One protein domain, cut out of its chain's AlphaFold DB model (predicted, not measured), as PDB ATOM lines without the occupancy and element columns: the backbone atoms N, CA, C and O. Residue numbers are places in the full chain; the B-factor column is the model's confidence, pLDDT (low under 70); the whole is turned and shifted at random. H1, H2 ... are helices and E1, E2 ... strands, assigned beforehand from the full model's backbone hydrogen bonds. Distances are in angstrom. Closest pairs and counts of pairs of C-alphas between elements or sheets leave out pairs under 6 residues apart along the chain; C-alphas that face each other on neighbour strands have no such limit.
ATOM      1  N   LEU A  35      17.137 -15.686  25.730       71.12
ATOM      2  CA  LEU A  35      17.963 -15.664  26.936       71.12
ATOM      3  C   LEU A  35      18.667 -14.316  27.149       71.12
ATOM      4  O   LEU A  35      18.829 -13.870  28.280       71.12
ATOM      5  N   ALA A  36      19.087 -13.633  26.083       71.88
ATOM      6  CA  ALA A  36      19.671 -12.298  26.190       71.88
ATOM      7  C   ALA A  36      18.620 -11.208  26.450       71.88
ATOM      8  O   ALA A  36      18.965 -10.183  27.034       71.88
ATOM      9  N   GLN A  37      17.367 -11.423  26.046       68.75
ATOM     10  CA  GLN A  37      16.236 -10.565  26.407       68.75
ATOM     11  C   GLN A  37      15.792 -10.798  27.864       68.75
ATOM     12  O   GLN A  37      15.405  -9.851  28.541       68.75
ATOM     13  N   ALA A  38      15.922 -12.026  28.369       66.31
ATOM     14  CA  ALA A  38      15.619 -12.382  29.754       66.31
ATOM     15  C   ALA A  38      16.711 -11.964  30.763       66.31
ATOM     16  O   ALA A  38      16.463 -11.937  31.970       66.31
ATOM     17  N   LYS A  39      17.918 -11.595  30.299       63.69
ATOM     18  CA  LYS A  39      19.018 -11.118  31.158       63.69
ATOM     19  C   LYS A  39      18.627  -9.832  31.890       63.69
ATOM     20  O   LYS A  39      18.671  -8.744  31.323       63.69
ATOM     21  N   GLY A  40      18.314  -9.972  33.176       63.12
ATOM     22  CA  GLY A  40      17.858  -8.890  34.056       63.12
ATOM     23  C   GLY A  40      16.569  -9.220  34.809       63.12
ATOM     24  O   GLY A  40      16.210  -8.490  35.731       63.12
ATOM     25  N   LEU A  41      15.899 -10.320  34.452       65.44
ATOM     26  CA  LEU A  41      14.739 -10.836  35.172       65.44
ATOM     27  C   LEU A  41      15.186 -11.649  36.406       65.44
ATOM     28  O   LEU A  41      16.254 -12.268  36.376       65.44
ATOM     29  N   PRO A  42      14.416 -11.638  37.510       71.38
ATOM     30  CA  PRO A  42      14.671 -12.506  38.662       71.38
ATOM     31  C   PRO A  42      14.744 -13.985  38.251       71.38
ATOM     32  O   PRO A  42      14.023 -14.398  37.348       71.38
ATOM     33  N   ALA A  43      15.571 -14.787  38.929       63.53
ATOM     34  CA  ALA A  43      15.781 -16.201  38.582       63.53
ATOM     35  C   ALA A  43      14.474 -17.021  38.564       63.53
ATOM     36  O   ALA A  43      14.278 -17.842  37.672       63.53
ATOM     37  N   ASP A  44      13.544 -16.718  39.473       66.00
ATOM     38  CA  ASP A  44      12.227 -17.365  39.566       66.00
ATOM     39  C   ASP A  44      11.305 -17.029  38.374       66.00
ATOM     40  O   ASP A  44      10.282 -17.671  38.160       66.00
ATOM     41  N   PHE A  45      11.645 -16.010  37.581       67.56
ATOM     42  CA  PHE A  45      10.839 -15.557  36.453       67.56
ATOM     43  C   PHE A  45      11.101 -16.395  35.193       67.56
ATOM     44  O   PHE A  45      10.190 -16.578  34.400       67.56
ATOM     45  N   GLU A  46      12.296 -16.972  35.010       64.94
ATOM     46  CA  GLU A  46      12.603 -17.807  33.833       64.94
ATOM     47  C   GLU A  46      11.741 -19.082  33.764       64.94
ATOM     48  O   GLU A  46      11.394 -19.544  32.677       64.94
ATOM     49  N   GLU A  47      11.346 -19.636  34.912       68.00
ATOM     50  CA  GLU A  47      10.498 -20.836  34.996       68.00
ATOM     51  C   GLU A  47       9.050 -20.595  34.537       68.00
ATOM     52  O   GLU A  47       8.315 -21.547  34.287       68.00
ATOM     53  N   HIS A  48       8.641 -19.333  34.387       73.31
ATOM     54  CA  HIS A  48       7.285 -18.945  33.994       73.31
ATOM     55  C   HIS A  48       7.153 -18.511  32.528       73.31
ATOM     56  O   HIS A  48       6.062 -18.134  32.110       73.31
ATOM     57  N   PHE A  49       8.236 -18.554  31.745       74.06
ATOM     58  CA  PHE A  49       8.224 -18.158  30.327       74.06
ATOM     59  C   PHE A  49       8.619 -19.285  29.384       74.06
ATOM     60  O   PHE A  49       8.149 -19.318  28.247       74.06
ATOM     61  N   PHE A  50       9.476 -20.194  29.840       84.25
ATOM     62  CA  PHE A  50       9.881 -21.341  29.045       84.25
ATOM     63  C   PHE A  50       9.013 -22.552  29.365       84.25
ATOM     64  O   PHE A  50       8.641 -22.777  30.513       84.25
ATOM     65  N   ASP A  51       8.708 -23.333  28.335       85.69
ATOM     66  CA  ASP A  51       7.997 -24.609  28.422       85.69
ATOM     67  C   ASP A  51       6.565 -24.507  28.994       85.69
ATOM     68  O   ASP A  51       5.962 -25.511  29.377       85.69
ATOM     69  N   VAL A  52       5.985 -23.299  28.994       90.81
ATOM     70  CA  VAL A  52       4.597 -23.025  29.395       90.81
ATOM     71  C   VAL A  52       3.803 -22.345  28.269       90.81
ATOM     72  O   VAL A  52       4.393 -21.642  27.445       90.81
ATOM     73  N   PRO A  53       2.468 -22.527  28.207       93.06
ATOM     74  CA  PRO A  53       1.621 -21.826  27.246       93.06
ATOM     75  C   PRO A  53       1.550 -20.314  27.516       93.06
ATOM     76  O   PRO A  53       1.133 -19.888  28.593       93.06
ATOM     77  N   LEU A  54       1.889 -19.510  26.511       92.50
ATOM     78  CA  LEU A  54       1.843 -18.050  26.524       92.50
ATOM     79  C   LEU A  54       0.848 -17.536  25.483       92.50
ATOM     80  O   LEU A  54       0.890 -17.956  24.328       92.50
ATOM     81  N   ALA A  55      -0.011 -16.599  25.888       94.12
ATOM     82  CA  ALA A  55      -0.879 -15.865  24.972       94.12
ATOM     83  C   ALA A  55      -0.085 -14.734  24.310       94.12
ATOM     84  O   ALA A  55       0.497 -13.891  24.997       94.12
ATOM     85  N   VAL A  56      -0.045 -14.732  22.981       94.69
ATOM     86  CA  VAL A  56       0.767 -13.809  22.184       94.69
ATOM     87  C   VAL A  56      -0.022 -13.292  20.993       94.69
ATOM     88  O   VAL A  56      -0.895 -13.977  20.455       94.69
ATOM     89  N   ARG A  57       0.331 -12.097  20.524       93.88
ATOM     90  CA  ARG A  57      -0.101 -11.627  19.206       93.88
ATOM     91  C   ARG A  57       0.860 -12.153  18.148       93.88
ATOM     92  O   ARG A  57       2.068 -12.189  18.379       93.88
ATOM     93  N   VAL A  58       0.342 -12.544  16.989       93.88
ATOM     94  CA  VAL A  58       1.148 -12.980  15.845       93.88
ATOM     95  C   VAL A  58       0.932 -12.017  14.690       93.88
ATOM     96  O   VAL A  58      -0.202 -11.733  14.303       93.88
ATOM     97  N   GLU A  59       2.028 -11.534  14.121       92.12
ATOM     98  CA  GLU A  59       2.047 -10.651  12.963       92.12
ATOM     99  C   GLU A  59       2.882 -11.268  11.836       92.12
ATOM    100  O   GLU A  59       3.951 -11.834  12.072       92.12
ATOM    101  N   LEU A  60       2.396 -11.129  10.605       90.88
ATOM    102  CA  LEU A  60       3.111 -11.446   9.373       90.88
ATOM    103  C   LEU A  60       3.380 -10.137   8.634       90.88
ATOM    104  O   LEU A  60       2.437  -9.410   8.337       90.88
ATOM    105  N   ASP A  61       4.643  -9.820   8.356       89.50
ATOM    106  CA  ASP A  61       5.024  -8.612   7.609       89.50
ATOM    107  C   ASP A  61       4.369  -7.323   8.168       89.50
ATOM    108  O   ASP A  61       3.863  -6.475   7.434       89.50
ATOM    109  N   GLN A  62       4.381  -7.190   9.506       86.88
ATOM    110  CA  GLN A  62       3.775  -6.101  10.307       86.88
ATOM    111  C   GLN A  62       2.238  -6.046  10.305       86.88
ATOM    112  O   GLN A  62       1.643  -5.050  10.719       86.88
ATOM    113  N   GLN A  63       1.572  -7.098   9.838       86.94
ATOM    114  CA  GLN A  63       0.116  -7.176   9.780       86.94
ATOM    115  C   GLN A  63      -0.403  -8.257  10.730       86.94
ATOM    116  O   GLN A  63       0.174  -9.344  10.777       86.94
ATOM    117  N   PRO A  64      -1.495  -8.005  11.470       89.31
ATOM    118  CA  PRO A  64      -2.020  -8.965  12.435       89.31
ATOM    119  C   PRO A  64      -2.514 -10.233  11.730       89.31
ATOM    120  O   PRO A  64      -3.377 -10.182  10.853       89.31
ATOM    121  N   LEU A  65      -1.965 -11.381  12.127       89.44
ATOM    122  CA  LEU A  65      -2.390 -12.710  11.680       89.44
ATOM    123  C   LEU A  65      -3.451 -13.310  12.620       89.44
ATOM    124  O   LEU A  65      -4.342 -14.049  12.176       89.44
ATOM    125  N   GLY A  66      -3.353 -12.970  13.908       90.88
ATOM    126  CA  GLY A  66      -4.278 -13.351  14.970       90.88
ATOM    127  C   GLY A  66      -3.604 -13.383  16.342       90.88
ATOM    128  O   GLY A  66      -2.396 -13.164  16.465       90.88
ATOM    129  N   GLU A  67      -4.386 -13.690  17.370       93.25
ATOM    130  CA  GLU A  67      -3.873 -14.037  18.699       93.25
ATOM    131  C   GLU A  67      -3.713 -15.554  18.815       93.25
ATOM    132  O   GLU A  67      -4.465 -16.313  18.200       93.25
ATOM    133  N   ALA A  68      -2.717 -16.006  19.574       94.31
ATOM    134  CA  ALA A  68      -2.357 -17.412  19.656       94.31
ATOM    135  C   ALA A  68      -1.806 -17.820  21.022       94.31
ATOM    136  O   ALA A  68      -1.234 -17.010  21.749       94.31
ATOM    137  N   MET A  69      -1.898 -19.117  21.307       96.06
ATOM    138  CA  MET A  69      -1.161 -19.767  22.385       96.06
ATOM    139  C   MET A  69       0.109 -20.408  21.825       96.06
ATOM    140  O   MET A  69       0.047 -21.231  20.907       96.06
ATOM    141  N   VAL A  70       1.264 -20.060  22.386       95.69
ATOM    142  CA  VAL A  70       2.578 -20.579  21.977       95.69
ATOM    143  C   VAL A  70       3.368 -21.092  23.174       95.69
ATOM    144  O   VAL A  70       3.090 -20.729  24.311       95.69
ATOM    145  N   VAL A  71       4.377 -21.916  22.919       95.06
ATOM    146  CA  VAL A  71       5.381 -22.321  23.908       95.06
ATOM    147  C   VAL A  71       6.746 -21.858  23.423       95.06
ATOM    148  O   VAL A  71       7.101 -22.076  22.261       95.06
ATOM    149  N   LEU A  72       7.506 -21.224  24.312       92.50
ATOM    150  CA  LEU A  72       8.897 -20.856  24.075       92.50
ATOM    151  C   LEU A  72       9.801 -21.873  24.753       92.50
ATOM    152  O   LEU A  72       9.607 -22.213  25.913       92.50
ATOM    153  N   SER A  73      10.800 -22.341  24.032       89.81
ATOM    154  CA  SER A  73      11.768 -23.320  24.522       89.81
ATOM    155  C   SER A  73      13.107 -22.652  24.815       89.81
ATOM    156  O   SER A  73      13.433 -21.584  24.286       89.81
ATOM    157  N   ARG A  74      13.900 -23.283  25.682       86.06
ATOM    158  CA  ARG A  74      15.208 -22.759  26.104       86.06
ATOM    159  C   ARG A  74      16.268 -22.797  24.998       86.06
ATOM    160  O   ARG A  74      17.290 -22.131  25.133       86.06
ATOM    161  N   ASP A  75      16.042 -23.547  23.922       86.69
ATOM    162  CA  ASP A  75      16.886 -23.588  22.722       86.69
ATOM    163  C   ASP A  75      16.471 -22.552  21.659       86.69
ATOM    164  O   ASP A  75      16.742 -22.734  20.473       86.69
ATOM    165  N   ASP A  76      15.839 -21.450  22.086       88.62
ATOM    166  CA  ASP A  76      15.382 -20.346  21.233       88.62
ATOM    167  C   ASP A  76      14.388 -20.793  20.140       88.62
ATOM    168  O   ASP A  76      14.396 -20.255  19.033       88.62
ATOM    169  N   ARG A  77      13.498 -21.757  20.420       92.06
ATOM    170  CA  ARG A  77      12.400 -22.113  19.499       92.06
ATOM    171  C   ARG A  77      11.036 -21.691  20.010       92.06
ATOM    172  O   ARG A  77      10.766 -21.732  21.210       92.06
ATOM    173  N   ILE A  78      10.160 -21.373  19.065       94.56
ATOM    174  CA  ILE A  78       8.744 -21.113  19.293       94.56
ATOM    175  C   ILE A  78       7.890 -22.216  18.675       94.56
ATOM    176  O   ILE A  78       8.064 -22.568  17.509       94.56
ATOM    177  N   THR A  79       6.937 -22.722  19.446       96.25
ATOM    178  CA  THR A  79       5.978 -23.736  19.008       96.25
ATOM    179  C   THR A  79       4.570 -23.190  19.151       96.25
ATOM    180  O   THR A  79       4.171 -22.788  20.242       96.25
ATOM    181  N   LEU A  80       3.799 -23.182  18.067       96.12
ATOM    182  CA  LEU A  80       2.385 -22.813  18.121       96.12
ATOM    183  C   LEU A  80       1.541 -23.976  18.648       96.12
ATOM    184  O   LEU A  80       1.637 -25.087  18.126       96.12
ATOM    185  N   LEU A  81       0.673 -23.698  19.620       94.56
ATOM    186  CA  LEU A  81      -0.370 -24.623  20.063       94.56
ATOM    187  C   LEU A  81      -1.629 -24.430  19.212       94.56
ATOM    188  O   LEU A  81      -2.040 -25.336  18.488       94.56
ATOM    189  N   GLU A  82      -2.200 -23.225  19.251       93.81
ATOM    190  CA  GLU A  82      -3.413 -22.863  18.513       93.81
ATOM    191  C   GLU A  82      -3.555 -21.344  18.347       93.81
ATOM    192  O   GLU A  82      -2.964 -20.572  19.100       93.81
ATOM    193  N   PHE A  83      -4.358 -20.916  17.369       92.25
ATOM    194  CA  PHE A  83      -4.836 -19.535  17.261       92.25
ATOM    195  C   PHE A  83      -6.132 -19.383  18.065       92.25
ATOM    196  O   PHE A  83      -7.055 -20.175  17.883       92.25
ATOM    197  N   THR A  84      -6.206 -18.373  18.929       87.62
ATOM    198  CA  THR A  84      -7.331 -18.124  19.844       87.62
ATOM    199  C   THR A  84      -8.298 -17.061  19.332       87.62
ATOM    200  O   THR A  84      -9.502 -17.201  19.538       87.62
ATOM    201  N   ASP A  85      -7.803 -16.032  18.638       79.75
ATOM    202  CA  ASP A  85      -8.630 -15.007  17.990       79.75
ATOM    203  C   ASP A  85      -8.172 -14.778  16.543       79.75
ATOM    204  O   ASP A  85      -6.987 -14.609  16.247       79.75
ATOM    205  N   THR A  86      -9.142 -14.790  15.630       72.19
ATOM    206  CA  THR A  86      -8.961 -14.639  14.183       72.19
ATOM    207  C   THR A  86      -9.849 -13.542  13.594       72.19
ATOM    208  O   THR A  86     -10.151 -13.580  12.400       72.19
ATOM    209  N   SER A  87     -10.334 -12.616  14.424       67.62
ATOM    210  CA  SER A  87     -11.272 -11.559  14.037       67.62
ATOM    211  C   SER A  87     -10.679 -10.503  13.090       67.62
ATOM    212  O   SER A  87     -11.443  -9.782  12.445       67.62
ATOM    213  N   ASP A  88      -9.349 -10.459  12.930       59.75
ATOM    214  CA  ASP A  88      -8.669  -9.486  12.072       59.75
ATOM    215  C   ASP A  88      -8.504  -9.927  10.605       59.75
ATOM    216  O   ASP A  88      -8.101 -11.040  10.259       59.75
ATOM    217  N   ASN A  89      -8.857  -8.998   9.719       56.81
ATOM    218  CA  ASN A  89      -9.627  -9.272   8.502       56.81
ATOM    219  C   ASN A  89      -8.796  -9.281   7.201       56.81
ATOM    220  O   ASN A  89      -9.356  -9.167   6.110       56.81
ATOM    221  N   ARG A  90      -7.460  -9.365   7.289       71.88
ATOM    222  CA  ARG A  90      -6.587  -9.358   6.096       71.88
ATOM    223  C   ARG A  90      -6.217 -10.753   5.599       71.88
ATOM    224  O   ARG A  90      -6.186 -10.970   4.392       71.88
ATOM    225  N   PHE A  91      -5.981 -11.693   6.512       79.06
ATOM    226  CA  PHE A  91      -5.553 -13.047   6.170       79.06
ATOM    227  C   PHE A  91      -6.704 -14.045   6.302       79.06
ATOM    228  O   PHE A  91      -7.358 -14.160   7.343       79.06
ATOM    229  N   GLY A  92      -6.953 -14.788   5.222       83.31
ATOM    230  CA  GLY A  92      -7.979 -15.826   5.188       83.31
ATOM    231  C   GLY A  92      -7.594 -17.078   5.994       83.31
ATOM    232  O   GLY A  92      -6.430 -17.268   6.350       83.31
ATOM    233  N   PRO A  93      -8.546 -17.998   6.237       84.38
ATOM    234  CA  PRO A  93      -8.303 -19.216   7.020       84.38
ATOM    235  C   PRO A  93      -7.225 -20.130   6.413       84.38
ATOM    236  O   PRO A  93      -6.476 -20.759   7.151       84.38
ATOM    237  N   VAL A  94      -7.102 -20.173   5.081       87.56
ATOM    238  CA  VAL A  94      -6.085 -20.979   4.376       87.56
ATOM    239  C   VAL A  94      -4.672 -20.479   4.672       87.56
ATOM    240  O   VAL A  94      -3.769 -21.266   4.944       87.56
ATOM    241  N   GLU A  95      -4.483 -19.163   4.634       87.06
ATOM    242  CA  GLU A  95      -3.189 -18.537   4.897       87.06
ATOM    243  C   GLU A  95      -2.810 -18.648   6.373       87.06
ATOM    244  O   GLU A  95      -1.660 -18.924   6.706       87.06
ATOM    245  N   ARG A  96      -3.795 -18.560   7.268       89.19
ATOM    246  CA  ARG A  96      -3.579 -18.812   8.691       89.19
ATOM    247  C   ARG A  96      -3.180 -20.258   8.975       89.19
ATOM    248  O   ARG A  96      -2.234 -20.470   9.724       89.19
ATOM    249  N   GLU A  97      -3.831 -21.248   8.361       90.00
ATOM    250  CA  GLU A  97      -3.455 -22.659   8.559       90.00
ATOM    251  C   GLU A  97      -2.059 -22.963   8.007       90.00
ATOM    252  O   GLU A  97      -1.321 -23.765   8.583       90.00
ATOM    253  N   LYS A  98      -1.657 -22.288   6.928       91.56
ATOM    254  CA  LYS A  98      -0.294 -22.361   6.394       91.56
ATOM    255  C   LYS A  98       0.732 -21.918   7.443       91.56
ATOM    256  O   LYS A  98       1.642 -22.679   7.771       91.56
ATOM    257  N   TRP A  99       0.558 -20.730   8.020       92.31
ATOM    258  CA  TRP A  99       1.454 -20.221   9.064       92.31
ATOM    259  C   TRP A  99       1.353 -21.008  10.372       92.31
ATOM    260  O   TRP A  99       2.359 -21.210  11.052       92.31
ATOM    261  N   ALA A 100       0.174 -21.548  10.687       92.81
ATOM    262  CA  ALA A 100       0.010 -22.468  11.802       92.81
ATOM    263  C   ALA A 100       0.852 -23.734  11.606       92.81
ATOM    264  O   ALA A 100       1.591 -24.142  12.498       92.81
ATOM    265  N   SER A 101       0.780 -24.330  10.416       92.81
ATOM    266  CA  SER A 101       1.544 -25.523  10.040       92.81
ATOM    267  C   SER A 101       3.051 -25.275  10.045       92.81
ATOM    268  O   SER A 101       3.811 -26.190  10.350       92.81
ATOM    269  N   TYR A 102       3.483 -24.046   9.755       92.69
ATOM    270  CA  TYR A 102       4.882 -23.645   9.864       92.69
ATOM    271  C   TYR A 102       5.361 -23.573  11.321       92.69
ATOM    272  O   TYR A 102       6.446 -24.064  11.614       92.69
ATOM    273  N   LEU A 103       4.564 -23.016  12.244       93.62
ATOM    274  CA  LEU A 103       4.963 -22.817  13.646       93.62
ATOM    275  C   LEU A 103       4.755 -24.045  14.556       93.62
ATOM    276  O   LEU A 103       5.461 -24.192  15.554       93.62
ATOM    277  N   LYS A 104       3.796 -24.933  14.252       94.81
ATOM    278  CA  LYS A 104       3.470 -26.133  15.060       94.81
ATOM    279  C   LYS A 104       4.651 -27.102  15.295       94.81
ATOM    280  O   LYS A 104       4.720 -27.670  16.378       94.81
ATOM    281  N   PRO A 105       5.585 -27.329  14.347       92.31
ATOM    282  CA  PRO A 105       6.732 -28.220  14.561       92.31
ATOM    283  C   PRO A 105       7.820 -27.670  15.498       92.31
ATOM    284  O   PRO A 105       8.749 -28.403  15.830       92.31
ATOM    285  N   GLY A 106       7.735 -26.395  15.894       91.62
ATOM    286  CA  GLY A 106       8.772 -25.702  16.652       91.62
ATOM    287  C   GLY A 106       9.814 -25.064  15.733       91.62
ATOM    288  O   GLY A 106      10.659 -25.752  15.160       91.62
ATOM    289  N   VAL A 107       9.781 -23.741  15.603       92.38
ATOM    290  CA  VAL A 107      10.616 -22.957  14.680       92.38
ATOM    291  C   VAL A 107      11.707 -22.212  15.451       92.38
ATOM    292  O   VAL A 107      11.396 -21.611  16.478       92.38
ATOM    293  N   PRO A 108      12.974 -22.223  14.991       92.25
ATOM    294  CA  PRO A 108      14.024 -21.421  15.610       92.25
ATOM    295  C   PRO A 108      13.752 -19.922  15.439       92.25
ATOM    296  O   PRO A 108      13.390 -19.462  14.356       92.25
ATOM    297  N   LEU A 109      13.953 -19.163  16.511       91.25
ATOM    298  CA  LEU A 109      13.871 -17.710  16.518       91.25
ATOM    299  C   LEU A 109      15.157 -17.088  15.963       91.25
ATOM    300  O   LEU A 109      16.259 -17.611  16.121       91.25
ATOM    301  N   GLY A 110      15.009 -15.926  15.336       88.94
ATOM    302  CA  GLY A 110      16.061 -15.210  14.629       88.94
ATOM    303  C   GLY A 110      15.943 -15.350  13.112       88.94
ATOM    304  O   GLY A 110      14.873 -15.621  12.565       88.94
ATOM    305  N   ASN A 111      17.059 -15.111  12.424       89.88
ATOM    306  CA  ASN A 111      17.125 -15.240  10.972       89.88
ATOM    307  C   ASN A 111      16.961 -16.706  10.574       89.88
ATOM    308  O   ASN A 111      17.580 -17.591  11.168       89.88
ATOM    309  N   CYS A 112      16.180 -16.961   9.532       87.31
ATOM    310  CA  CYS A 112      16.053 -18.301   8.999       87.31
ATOM    311  C   CYS A 112      17.359 -18.710   8.294       87.31
ATOM    312  O   CYS A 112      17.810 -18.065   7.347       87.31
ATOM    313  N   THR A 113      17.992 -19.783   8.770       80.50
ATOM    314  CA  THR A 113      19.229 -20.328   8.198       80.50
ATOM    315  C   THR A 113      18.970 -21.714   7.611       80.50
ATOM    316  O   THR A 113      18.722 -22.660   8.358       80.50
ATOM    317  N   GLY A 114      19.056 -21.854   6.284       77.31
ATOM    318  CA  GLY A 114      18.900 -23.133   5.581       77.31
ATOM    319  C   GLY A 114      17.721 -23.143   4.608       77.31
ATOM    320  O   GLY A 114      17.547 -22.210   3.828       77.31
ATOM    321  N   ALA A 115      16.932 -24.222   4.617       74.88
ATOM    322  CA  ALA A 115      15.723 -24.326   3.806       74.88
ATOM    323  C   ALA A 115      14.588 -23.544   4.481       74.88
ATOM    324  O   ALA A 115      13.923 -24.064   5.370       74.88
ATOM    325  N   CYS A 116      14.403 -22.290   4.071       82.25
ATOM    326  CA  CYS A 116      13.352 -21.411   4.575       82.25
ATOM    327  C   CYS A 116      12.082 -21.595   3.738       82.25
ATOM    328  O   CYS A 116      12.027 -21.101   2.605       82.25
ATOM    329  N   PRO A 117      11.078 -22.346   4.227       81.69
ATOM    330  CA  PRO A 117       9.826 -22.490   3.502       81.69
ATOM    331  C   PRO A 117       9.138 -21.128   3.399       81.69
ATOM    332  O   PRO A 117       9.349 -20.243   4.227       81.69
ATOM    333  N   ASP A 118       8.328 -20.961   2.357       78.56
ATOM    334  CA  ASP A 118       7.449 -19.799   2.206       78.56
ATOM    335  C   ASP A 118       8.145 -18.431   2.250       78.56
ATOM    336  O   ASP A 118       7.526 -17.431   2.605       78.56
ATOM    337  N   GLN A 119       9.419 -18.389   1.834       86.25
ATOM    338  CA  GLN A 119      10.230 -17.167   1.752       86.25
ATOM    339  C   GLN A 119      10.376 -16.452   3.105       86.25
ATOM    340  O   GLN A 119      10.523 -15.230   3.154       86.25
ATOM    341  N   VAL A 120      10.325 -17.202   4.211       90.94
ATOM    342  CA  VAL A 120      10.558 -16.654   5.550       90.94
ATOM    343  C   VAL A 120      12.007 -16.197   5.676       90.94
ATOM    344  O   VAL A 120      12.941 -16.965   5.464       90.94
ATOM    345  N   LEU A 121      12.187 -14.944   6.073       91.62
ATOM    346  CA  LEU A 121      13.483 -14.334   6.339       91.62
ATOM    347  C   LEU A 121      13.854 -14.439   7.818       91.62
ATOM    348  O   LEU A 121      15.003 -14.736   8.147       91.62
ATOM    349  N   ALA A 122      12.891 -14.223   8.715       92.62
ATOM    350  CA  ALA A 122      13.114 -14.293  10.155       92.62
ATOM    351  C   ALA A 122      11.815 -14.544  10.926       92.62
ATOM    352  O   ALA A 122      10.734 -14.139  10.496       92.62
ATOM    353  N   VAL A 123      11.941 -15.160  12.101       94.00
ATOM    354  CA  VAL A 123      10.874 -15.223  13.108       94.00
ATOM    355  C   VAL A 123      11.410 -14.610  14.388       94.00
ATOM    356  O   VAL A 123      12.415 -15.064  14.924       94.00
ATOM    357  N   HIS A 124      10.760 -13.569  14.889       93.12
ATOM    358  CA  HIS A 124      11.195 -12.872  16.089       93.12
ATOM    359  C   HIS A 124      10.121 -12.930  17.166       93.12
ATOM    360  O   HIS A 124       8.938 -12.771  16.878       93.12
ATOM    361  N   TYR A 125      10.551 -13.103  18.413       92.31
ATOM    362  CA  TYR A 125       9.691 -12.940  19.574       92.31
ATOM    363  C   TYR A 125      10.156 -11.740  20.391       92.31
ATOM    364  O   TYR A 125      11.334 -11.636  20.745       92.31
ATOM    365  N   ASN A 126       9.226 -10.834  20.675       90.75
ATOM    366  CA  ASN A 126       9.430  -9.716  21.578       90.75
ATOM    367  C   ASN A 126       8.779 -10.040  22.929       90.75
ATOM    368  O   ASN A 126       7.552 -10.029  23.043       90.75
ATOM    369  N   LEU A 127       9.619 -10.290  23.937       85.69
ATOM    370  CA  LEU A 127       9.201 -10.575  25.314       85.69
ATOM    371  C   LEU A 127       8.429  -9.423  25.971       85.69
ATOM    372  O   LEU A 127       7.516  -9.679  26.745       85.69
ATOM    373  N   GLU A 128       8.772  -8.170  25.664       82.69
ATOM    374  CA  GLU A 128       8.143  -6.983  26.260       82.69
ATOM    375  C   GLU A 128       6.693  -6.811  25.790       82.69
ATOM    376  O   GLU A 128       5.822  -6.440  26.572       82.69
ATOM    377  N   ASN A 129       6.433  -7.114  24.517       86.31
ATOM    378  CA  ASN A 129       5.130  -6.897  23.886       86.31
ATOM    379  C   ASN A 129       4.309  -8.181  23.691       86.31
ATOM    380  O   ASN A 129       3.231  -8.111  23.105       86.31
ATOM    381  N   SER A 130       4.822  -9.344  24.112       92.00
ATOM    382  CA  SER A 130       4.238 -10.665  23.821       92.00
ATOM    383  C   SER A 130       3.858 -10.818  22.342       92.00
ATOM    384  O   SER A 130       2.743 -11.213  21.997       92.00
ATOM    385  N   LEU A 131       4.788 -10.442  21.460       93.44
ATOM    386  CA  LEU A 131       4.565 -10.357  20.018       93.44
ATOM    387  C   LEU A 131       5.486 -11.312  19.259       93.44
ATOM    388  O   LEU A 131       6.709 -11.244  19.392       93.44
ATOM    389  N   VAL A 132       4.891 -12.143  18.410       95.06
ATOM    390  CA  VAL A 132       5.576 -12.948  17.399       95.06
ATOM    391  C   VAL A 132       5.501 -12.211  16.067       95.06
ATOM    392  O   VAL A 132       4.412 -11.956  15.562       95.06
ATOM    393  N   SER A 133       6.649 -11.906  15.473       94.06
ATOM    394  CA  SER A 133       6.739 -11.284  14.152       94.06
ATOM    395  C   SER A 133       7.402 -12.246  13.172       94.06
ATOM    396  O   SER A 133       8.557 -12.630  13.357       94.06
ATOM    397  N   ILE A 134       6.678 -12.622  12.124       93.38
ATOM    398  CA  ILE A 134       7.183 -13.408  10.998       93.38
ATOM    399  C   ILE A 134       7.467 -12.436   9.857       93.38
ATOM    400  O   ILE A 134       6.578 -11.700   9.434       93.38
ATOM    401  N   LEU A 135       8.705 -12.428   9.370       91.88
ATOM    402  CA  LEU A 135       9.134 -11.597   8.249       91.88
ATOM    403  C   LEU A 135       9.377 -12.473   7.022       91.88
ATOM    404  O   LEU A 135      10.111 -13.458   7.116       91.88
ATOM    405  N   THR A 136       8.819 -12.095   5.877       91.56
ATOM    406  CA  THR A 136       9.003 -12.771   4.586       91.56
ATOM    407  C   THR A 136       9.580 -11.831   3.528       91.56
ATOM    408  O   THR A 136       9.613 -10.613   3.702       91.56
ATOM    409  N   GLU A 137      10.006 -12.375   2.385       86.62
ATOM    410  CA  GLU A 137      10.389 -11.567   1.213       86.62
ATOM    411  C   GLU A 137       9.248 -10.677   0.678       86.62
ATOM    412  O   GLU A 137       9.499  -9.748  -0.095       86.62
TER     413      GLU A 137
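This is residues 35 to 137 of the 328 residues of an uncharacterized protein of Pseudomonas fluorescens (UniProt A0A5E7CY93). A strongly twisted five-stranded sheet curls into a partly closed barrel, with H3 packed on one face of it, chiefly at E3, and the link of residues 104 to 119 bridging between its edge strands E3 and E4. The beginning of the printed part, with the small helices H1 and H2, makes an arm at one end, of which residues 39 to 45 stick out. The 103 printed residues hold, in order, H1 H2 E1 E2 E3 H3 E4 E5. The sheet is mixed, in the order E3 E2 E1 E5 E4, and the class is mixed, helices and strands. The whole is compact, with a radius of gyration of the C-alphas of 13.5 A and spans of 41 by 32 by 22 A.

H1 is residues 35 to 38, from C-alpha 35 at (17.963, -15.664, 26.936), and H2 is residues 43 to 46. E1, residues 53 to 60, is 20.7 A long and bends by 52 degrees at residue 56. E2, residues 63 to 72, is 21.6 A long and bends by 79 degrees at residue 69. E3, residues 77 to 85, is 22.2 A long and bends by 62 degrees at residue 81. H3, residues 93 to 103, is 15.3 A long and begins with C-alpha 93 at (-8.303, -19.216, 7.020). E4, residues 120 to 126, is 17.5 A long; E5, residues 131 to 136, is 16.2 A long and ends with C-alpha 136 at (9.003, -12.771, 4.586).

From edge to edge the strands' lines turn by 101 degrees and the way across the sheet turns by 79 degrees. E1, E2 and E3 form a meander, each strand the antiparallel neighbour of the one before, with N 56 and O 68 at 2.8 A and N 71 and O 79 at 2.8 A. E1 and E5 are parallel, with N 132 and O 57 at 2.8 A. E4 and E5 are an antiparallel hairpin, with N 124 and O 133 at 2.8 A. H3 is on the sheet, giving two layers, a helix on one face of a sheet; its closest C-alphas to E3 are those of Leu 103 and Leu 80, 5.2 A apart. Residues 107 to 108 pair antiparallel with residues 77 to 78 of E3, and residues 110 to 111 with residues 122 to 123 of E4. H1 and H2 are not on the sheet; they are close but not clearly touching, with the closest C-alphas, those of Ala 38 and Glu 46, 7.4 A apart. In H3 every O i to N i+4 pair is within hydrogen-bond range; H1 and H2 are too short for such a pair.

The two C-alphas farthest apart, those of Ala 43 and Gly 92, are 41.0 A apart. The printed part has no cut, and the link from H3 to E4, 16 residues, is long. The mean pLDDT of the printed part is 85.5; residues 37 to 41, 43 to 47 and 87 to 89 are under 70.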